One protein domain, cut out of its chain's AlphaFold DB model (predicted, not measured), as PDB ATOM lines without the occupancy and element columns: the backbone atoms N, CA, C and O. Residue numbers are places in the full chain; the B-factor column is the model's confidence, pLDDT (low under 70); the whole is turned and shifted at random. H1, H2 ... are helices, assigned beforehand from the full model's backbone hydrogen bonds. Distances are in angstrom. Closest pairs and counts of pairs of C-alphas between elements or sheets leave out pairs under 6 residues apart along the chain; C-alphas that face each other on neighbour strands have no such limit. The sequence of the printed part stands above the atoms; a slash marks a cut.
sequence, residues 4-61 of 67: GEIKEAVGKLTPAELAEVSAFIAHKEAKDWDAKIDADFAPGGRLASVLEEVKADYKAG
ATOM      1  N   GLY A   4      38.506  21.907   2.382       97.69
ATOM      2  CA  GLY A   4      38.241  22.910   1.347       97.69
ATOM      3  C   GLY A   4      36.768  23.313   1.301       97.69
ATOM      4  O   GLY A   4      36.460  24.495   1.408       97.69
ATOM      5  N   GLU A   5      35.862  22.332   1.263       97.50
ATOM      6  CA  GLU A   5      34.410  22.569   1.262       97.50
ATOM      7  C   GLU A   5      33.941  23.302   2.533       97.50
ATOM      8  O   GLU A   5      33.100  24.193   2.456       97.50
ATOM      9  N   ILE A   6      34.529  22.995   3.699       96.50
ATOM     10  CA  ILE A   6      34.247  23.722   4.952       96.50
ATOM     11  C   ILE A   6      34.685  25.183   4.844       96.50
ATOM     12  O   ILE A   6      33.927  26.077   5.205       96.50
ATOM     13  N   LYS A   7      35.899  25.443   4.345       96.75
ATOM     14  CA  LYS A   7      36.419  26.812   4.198       96.75
ATOM     15  C   LYS A   7      35.566  27.638   3.239       96.75
ATOM     16  O   LYS A   7      35.284  28.795   3.531       96.75
ATOM     17  N   GLU A   8      35.127  27.044   2.132       97.75
ATOM     18  CA  GLU A   8      34.202  27.700   1.205       97.75
ATOM     19  C   GLU A   8      32.845  27.998   1.846       97.75
ATOM     20  O   GLU A   8      32.298  29.076   1.624       97.75
ATOM     21  N   ALA A   9      32.302  27.075   2.644       97.50
ATOM     22  CA  ALA A   9      31.050  27.293   3.364       97.50
ATOM     23  C   ALA A   9      31.185  28.422   4.398       97.50
ATOM     24  O   ALA A   9      30.359  29.329   4.419       97.50
ATOM     25  N   VAL A  10      32.268  28.418   5.185       97.25
ATOM     26  CA  VAL A  10      32.583  29.481   6.154       97.25
ATOM     27  C   VAL A  10      32.734  30.838   5.461       97.25
ATOM     28  O   VAL A  10      32.245  31.842   5.966       97.25
ATOM     29  N   GLY A  11      33.343  30.873   4.272       97.00
ATOM     30  CA  GLY A  11      33.502  32.097   3.480       97.00
ATOM     31  C   GLY A  11      32.196  32.704   2.951       97.00
ATOM     32  O   GLY A  11      32.211  33.841   2.488       97.00
ATOM     33  N   LYS A  12      31.075  31.972   3.010       98.00
ATOM     34  CA  LYS A  12      29.744  32.433   2.576       98.00
ATOM     35  C   LYS A  12      28.849  32.877   3.737       98.00
ATOM     36  O   LYS A  12      27.735  33.327   3.483       98.00
ATOM     37  N   LEU A  13      29.308  32.733   4.980       98.38
ATOM     38  CA  LEU A  13      28.531  33.072   6.167       98.38
ATOM     39  C   LEU A  13      28.354  34.583   6.311       98.38
ATOM     40  O   LEU A  13      29.245  35.377   5.998       98.38
ATOM     41  N   THR A  14      27.213  34.978   6.861       98.50
ATOM     42  CA  THR A  14      27.037  36.327   7.397       98.50
ATOM     43  C   THR A  14      27.933  36.539   8.626       98.50
ATOM     44  O   THR A  14      28.368  35.572   9.257       98.50
ATOM     45  N   PRO A  15      28.187  37.793   9.044       98.31
ATOM     46  CA  PRO A  15      28.978  38.058  10.247       98.31
ATOM     47  C   PRO A  15      28.438  37.383  11.518       98.31
ATOM     48  O   PRO A  15      29.224  36.961  12.362       98.31
ATOM     49  N   ALA A  16      27.113  37.259  11.655       98.31
ATOM     50  CA  ALA A  16      26.490  36.616  12.812       98.31
ATOM     51  C   ALA A  16      26.719  35.096  12.815       98.31
ATOM     52  O   ALA A  16      27.125  34.536  13.831       98.31
ATOM     53  N   GLU A  17      26.533  34.441  11.669       98.44
ATOM     54  CA  GLU A  17      26.780  33.000  11.530       98.44
ATOM     55  C   GLU A  17      28.271  32.671  11.675       98.44
ATOM     56  O   GLU A  17      28.635  31.672  12.292       98.44
ATOM     57  N   LEU A  18      29.156  33.531  11.157       98.38
ATOM     58  CA  LEU A  18      30.594  33.384  11.359       98.38
ATOM     59  C   LEU A  18      30.948  33.450  12.849       98.38
ATOM     60  O   LEU A  18      31.728  32.625  13.317       98.38
ATOM     61  N   ALA A  19      30.355  34.384  13.601       98.25
ATOM     62  CA  ALA A  19      30.574  34.489  15.041       98.25
ATOM     63  C   ALA A  19      30.121  33.225  15.793       98.25
ATOM     64  O   ALA A  19      30.827  32.763  16.691       98.25
ATOM     65  N   GLU A  20      28.993  32.630  15.403       98.44
ATOM     66  CA  GLU A  20      28.513  31.366  15.971       98.44
ATOM     67  C   GLU A  20      29.485  30.208  15.694       98.44
ATOM     68  O   GLU A  20      29.885  29.489  16.615       98.44
ATOM     69  N   VAL A  21      29.943  30.067  14.445       98.00
ATOM     70  CA  VAL A  21      30.926  29.040  14.069       98.00
ATOM     71  C   VAL A  21      32.255  29.251  14.798       98.00
ATOM     72  O   VAL A  21      32.846  28.288  15.291       98.00
ATOM     73  N   SER A  22      32.720  30.495  14.926       97.75
ATOM     74  CA  SER A  22      33.925  30.822  15.692       97.75
ATOM     75  C   SER A  22      33.789  30.450  17.169       97.75
ATOM     76  O   SER A  22      34.711  29.855  17.724       97.75
ATOM     77  N   ALA A  23      32.646  30.738  17.799       98.31
ATOM     78  CA  ALA A  23      32.394  30.364  19.190       98.31
ATOM     79  C   ALA A  23      32.402  28.839  19.380       98.31
ATOM     80  O   ALA A  23      32.985  28.329  20.339       98.31
ATOM     81  N   PHE A  24      31.813  28.098  18.439       97.94
ATOM     82  CA  PHE A  24      31.848  26.639  18.450       97.94
ATOM     83  C   PHE A  24      33.276  26.084  18.337       97.94
ATOM     84  O   PHE A  24      33.650  25.194  19.105       97.94
ATOM     85  N   ILE A  25      34.082  26.611  17.407       97.12
ATOM     86  CA  ILE A  25      35.481  26.191  17.232       97.12
ATOM     87  C   ILE A  25      36.279  26.475  18.505       97.12
ATOM     88  O   ILE A  25      36.933  25.566  19.009       97.12
ATOM     89  N   ALA A  26      36.160  27.680  19.071       97.75
ATOM     90  CA  ALA A  26      36.853  28.053  20.301       97.75
ATOM     91  C   ALA A  26      36.498  27.118  21.468       97.75
ATOM     92  O   ALA A  26      37.381  26.665  22.194       97.75
ATOM     93  N   HIS A  27      35.219  26.759  21.621       97.69
ATOM     94  CA  HIS A  27      34.786  25.794  22.638       97.69
ATOM     95  C   HIS A  27      35.378  24.400  22.416       97.69
ATOM     96  O   HIS A  27      35.767  23.718  23.366       97.69
ATOM     97  N   LYS A  28      35.455  23.954  21.158       97.25
ATOM     98  CA  LYS A  28      36.077  22.673  20.828       97.25
ATOM     99  C   LYS A  28      37.580  22.682  21.125       97.25
ATOM    100  O   LYS A  28      38.077  21.727  21.713       97.25
ATOM    101  N   GLU A  29      38.283  23.740  20.738       97.31
ATOM    102  CA  GLU A  29      39.716  23.890  20.995       97.31
ATOM    103  C   GLU A  29      40.019  23.969  22.493       97.31
ATOM    104  O   GLU A  29      40.967  23.330  22.941       97.31
ATOM    105  N   ALA A  30      39.183  24.665  23.272       97.06
ATOM    106  CA  ALA A  30      39.296  24.710  24.729       97.06
ATOM    107  C   ALA A  30      39.201  23.307  25.345       97.06
ATOM    108  O   ALA A  30      40.070  22.916  26.115       97.06
ATOM    109  N   LYS A  31      38.222  22.494  24.927       96.69
ATOM    110  CA  LYS A  31      38.102  21.099  25.388       96.69
ATOM    111  C   LYS A  31      39.300  20.234  25.007       96.69
ATOM    112  O   LYS A  31      39.756  19.421  25.807       96.69
ATOM    113  N   ASP A  32      39.790  20.378  23.776       97.31
ATOM    114  CA  ASP A  32      40.965  19.635  23.313       97.31
ATOM    115  C   ASP A  32      42.234  20.088  24.068       97.31
ATOM    116  O   ASP A  32      43.160  19.296  24.249       97.31
ATOM    117  N   TRP A  33      42.289  21.347  24.516       96.75
ATOM    118  CA  TRP A  33      43.354  21.871  25.368       96.75
ATOM    119  C   TRP A  33      43.262  21.329  26.797       96.75
ATOM    120  O   TRP A  33      44.263  20.807  27.284       96.75
ATOM    121  N   ASP A  34      42.077  21.337  27.414       97.50
ATOM    122  CA  ASP A  34      41.839  20.754  28.743       97.50
ATOM    123  C   ASP A  34      42.279  19.281  28.782       97.50
ATOM    124  O   ASP A  34      43.069  18.877  29.634       97.50
ATOM    125  N   ALA A  35      41.876  18.492  27.780       96.62
ATOM    126  CA  ALA A  35      42.256  17.083  27.688       96.62
ATOM    127  C   ALA A  35      43.776  16.870  27.546       96.62
ATOM    128  O   ALA A  35      44.315  15.876  28.037       96.62
ATOM    129  N   LYS A  36      44.485  17.786  26.871       97.00
ATOM    130  CA  LYS A  36      45.951  17.730  26.760       97.00
ATOM    131  C   LYS A  36      46.626  18.079  28.079       97.00
ATOM    132  O   LYS A  36      47.576  17.397  28.439       97.00
ATOM    133  N   ILE A  37      46.131  19.092  28.788       96.38
ATOM    134  CA  ILE A  37      46.625  19.449  30.123       96.38
ATOM    135  C   ILE A  37      46.468  18.253  31.067       96.38
ATOM    136  O   ILE A  37      47.444  17.846  31.696       96.38
ATOM    137  N   ASP A  38      45.292  17.625  31.091       96.75
ATOM    138  CA  ASP A  38      45.049  16.436  31.911       96.75
ATOM    139  C   ASP A  38      46.025  15.297  31.576       96.75
ATOM    140  O   ASP A  38      46.613  14.689  32.473       96.75
ATOM    141  N   ALA A  39      46.251  15.029  30.286       97.06
ATOM    142  CA  ALA A  39      47.189  14.001  29.843       97.06
ATOM    143  C   ALA A  39      48.652  14.334  30.190       97.06
ATOM    144  O   ALA A  39      49.411  13.444  30.579       97.06
ATOM    145  N   ASP A  40      49.052  15.600  30.073       97.38
ATOM    146  CA  ASP A  40      50.409  16.044  30.381       97.38
ATOM    147  C   ASP A  40      50.731  15.886  31.875       97.38
ATOM    148  O   ASP A  40      51.851  15.495  32.210       97.38
ATOM    149  N   PHE A  41      49.766  16.134  32.767       96.00
ATOM    150  CA  PHE A  41      49.947  16.017  34.222       96.00
ATOM    151  C   PHE A  41      49.573  14.648  34.813       96.00
ATOM    152  O   PHE A  41      49.827  14.405  35.997       96.00
ATOM    153  N   ALA A  42      49.002  13.737  34.021       95.94
ATOM    154  CA  ALA A  42      48.715  12.369  34.448       95.94
ATOM    155  C   ALA A  42      49.997  11.606  34.855       95.94
ATOM    156  O   ALA A  42      51.098  11.959  34.427       95.94
ATOM    157  N   PRO A  43      49.903  10.521  35.651       93.88
ATOM    158  CA  PRO A  43      51.065   9.698  35.992       93.88
ATOM    159  C   PRO A  43      51.802   9.183  34.744       93.88
ATOM    160  O   PRO A  43      51.206   8.535  33.887       93.88
ATOM    161  N   GLY A  44      53.105   9.469  34.643       93.44
ATOM    162  CA  GLY A  44      53.914   9.144  33.457       93.44
ATOM    163  C   GLY A  44      53.724  10.098  32.268       93.44
ATOM    164  O   GLY A  44      54.400   9.940  31.253       93.44
ATOM    165  N   GLY A  45      52.842  11.091  32.401       96.19
ATOM    166  CA  GLY A  45      52.675  12.198  31.470       96.19
ATOM    167  C   GLY A  45      53.897  13.113  31.438       96.19
ATOM    168  O   GLY A  45      54.751  13.105  32.331       96.19
ATOM    169  N   ARG A  46      53.989  13.918  30.377       96.81
ATOM    170  CA  ARG A  46      55.161  14.753  30.079       96.81
ATOM    171  C   ARG A  46      55.528  15.711  31.217       96.81
ATOM    172  O   ARG A  46      56.708  15.996  31.407       96.81
ATOM    173  N   LEU A  47      54.532  16.227  31.928       96.56
ATOM    174  CA  LEU A  47      54.670  17.214  32.998       96.56
ATOM    175  C   LEU A  47      54.417  16.618  34.389       96.56
ATOM    176  O   LEU A  47      54.345  17.360  35.369       96.56
ATOM    177  N   ALA A  48      54.344  15.290  34.516       95.69
ATOM    178  CA  ALA A  48      54.141  14.626  35.801       95.69
ATOM    179  C   ALA A  48      55.198  15.028  36.850       95.69
ATOM    180  O   ALA A  48      54.874  15.214  38.020       95.69
ATOM    181  N   SER A  49      56.458  15.217  36.436       95.50
ATOM    182  CA  SER A  49      57.543  15.649  37.330       95.50
ATOM    183  C   SER A  49      57.376  17.083  37.835       95.50
ATOM    184  O   SER A  49      57.712  17.365  38.983       95.50
ATOM    185  N   VAL A  50      56.815  17.975  37.013       96.00
ATOM    186  CA  VAL A  50      56.557  19.373  37.388       96.00
ATOM    187  C   VAL A  50      55.535  19.436  38.521       96.00
ATOM    188  O   VAL A  50      55.672  20.240  39.437       96.00
ATOM    189  N   LEU A  51      54.535  18.549  38.516       93.69
ATOM    190  CA  LEU A  51      53.556  18.477  39.599       93.69
ATOM    191  C   LEU A  51      54.209  18.133  40.947       93.69
ATOM    192  O   LEU A  51      53.828  18.686  41.980       93.69
ATOM    193  N   GLU A  52      55.198  17.240  40.951       93.69
ATOM    194  CA  GLU A  52      55.939  16.889  42.166       93.69
ATOM    195  C   GLU A  52      56.847  18.029  42.640       93.69
ATOM    196  O   GLU A  52      56.909  18.297  43.842       93.69
ATOM    197  N   GLU A  53      57.478  18.754  41.715       95.94
ATOM    198  CA  GLU A  53      58.254  19.961  42.019       95.94
ATOM    199  C   GLU A  53      57.381  21.035  42.681       95.94
ATOM    200  O   GLU A  53      57.695  21.505  43.775       95.94
ATOM    201  N   VAL A  54      56.217  21.338  42.096       94.56
ATOM    202  CA  VAL A  54      55.267  22.318  42.643       94.56
ATOM    203  C   VAL A  54      54.782  21.907  44.038       94.56
ATOM    204  O   VAL A  54      54.720  22.736  44.948       94.56
ATOM    205  N   LYS A  55      54.478  20.619  44.256       94.69
ATOM    206  CA  LYS A  55      54.110  20.106  45.589       94.69
ATOM    207  C   LYS A  55      55.248  20.275  46.598       94.69
ATOM    208  O   LYS A  55      54.978  20.562  47.767       94.69
ATOM    209  N   ALA A  56      56.496  20.062  46.185       97.00
ATOM    210  CA  ALA A  56      57.661  20.234  47.047       97.00
ATOM    211  C   ALA A  56      57.889  21.712  47.398       97.00
ATOM    212  O   ALA A  56      58.140  22.026  48.562       97.00
ATOM    213  N   ASP A  57      57.742  22.613  46.428       97.50
ATOM    214  CA  ASP A  57      57.839  24.061  46.621       97.50
ATOM    215  C   ASP A  57      56.768  24.590  47.570       97.50
ATOM    216  O   ASP A  57      57.087  25.330  48.505       97.50
ATOM    217  N   TYR A  58      55.519  24.153  47.390       96.12
ATOM    218  CA  TYR A  58      54.414  24.514  48.276       96.12
ATOM    219  C   TYR A  58      54.686  24.074  49.720       96.12
ATOM    220  O   TYR A  58      54.606  24.875  50.649       96.12
ATOM    221  N   LYS A  59      55.103  22.815  49.919       96.50
ATOM    222  CA  LYS A  59      55.457  22.292  51.251       96.50
ATOM    223  C   LYS A  59      56.640  23.023  51.887       96.50
ATOM    224  O   LYS A  59      56.716  23.101  53.108       96.50
ATOM    225  N   ALA A  60      57.561  23.535  51.076       97.62
ATOM    226  CA  ALA A  60      58.727  24.272  51.540       97.62
ATOM    227  C   ALA A  60      58.471  25.775  51.753       97.62
ATOM    228  O   ALA A  60      59.408  26.496  52.091       97.62
ATOM    229  N   GLY A  61      57.244  26.260  51.531       96.81
ATOM    230  CA  GLY A  61      56.915  27.682  51.652       96.81
ATOM    231  C   GLY A  61      57.580  28.556  50.583       96.81
ATOM    232  O   GLY A  61      57.795  29.741  50.813       96.81
TER     233      GLY A  61
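What this domain is: This is residues 4 to 61 of the 67 residues of an uncharacterized protein of Verrucomicrobia subdivision 6 bacterium BACL9 MAG-120507-bin52 (UniProt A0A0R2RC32). One long helix, H2, makes the middle and most of the length of an open, drawn-out shape, with the short helix H1 folded back at its first end and H3 turned off at its other end. H2 and H3 meet near their ends and make a corner, like an L, and H1 and H3 stay far from each other, with no shared core. The printed part has 58 residues with three named helices, in the order H1, H2, H3, and no named strand; the class is all helix. The whole is extended, with a radius of gyration of the C-alphas of 19.4 A and spans of 57 by 23 by 10 A.

Where its parts are: H1 covers residues 4 to 10, 9.9 A from first to last C-alpha, and begins with C-alpha 4 at (38.241, 22.910, 1.347). H2 covers residues 15 to 41 and is 38.7 A long, from C-alpha 15 at (28.978, 38.058, 10.247). H3 covers residues 48 to 59, is 17.3 A long, and ends with C-alpha 59 at (55.457, 22.292, 51.251).

How they stand to each other: H1 and H2 are close but not clearly touching, the closest C-alphas being those of Val 10 and Leu 18, 6.8 A apart. They run opposite ways at a steep tilt of 59 degrees. H2, with residues 40 to 41 alone, and H3, with residues 48 to 51 alone, touch only at the corner by their link, and only just, with 3 pairs of C-alphas within 8 A. Their closest C-alphas, of Phe 41 and Ala 48, are 4.7 A apart, and their lines are about perpendicular, at 77 degrees. H1 and H3 are apart. In H1 and H2 every O i to N i+4 pair is within hydrogen-bond range; in H3 it is 7 of 8.

The domain as a whole: The C-alphas of Lys 12 and Ala 60, the two farthest apart, are 57.5 A from each other. The link from H1 to H2 is tight and that from H2 to H3 is short. Residues 4 to 9, 23 to 35 and 53 to 61 stand free. The printed part has no cut, its mean pLDDT is 96.9, and no printed residue is under 70.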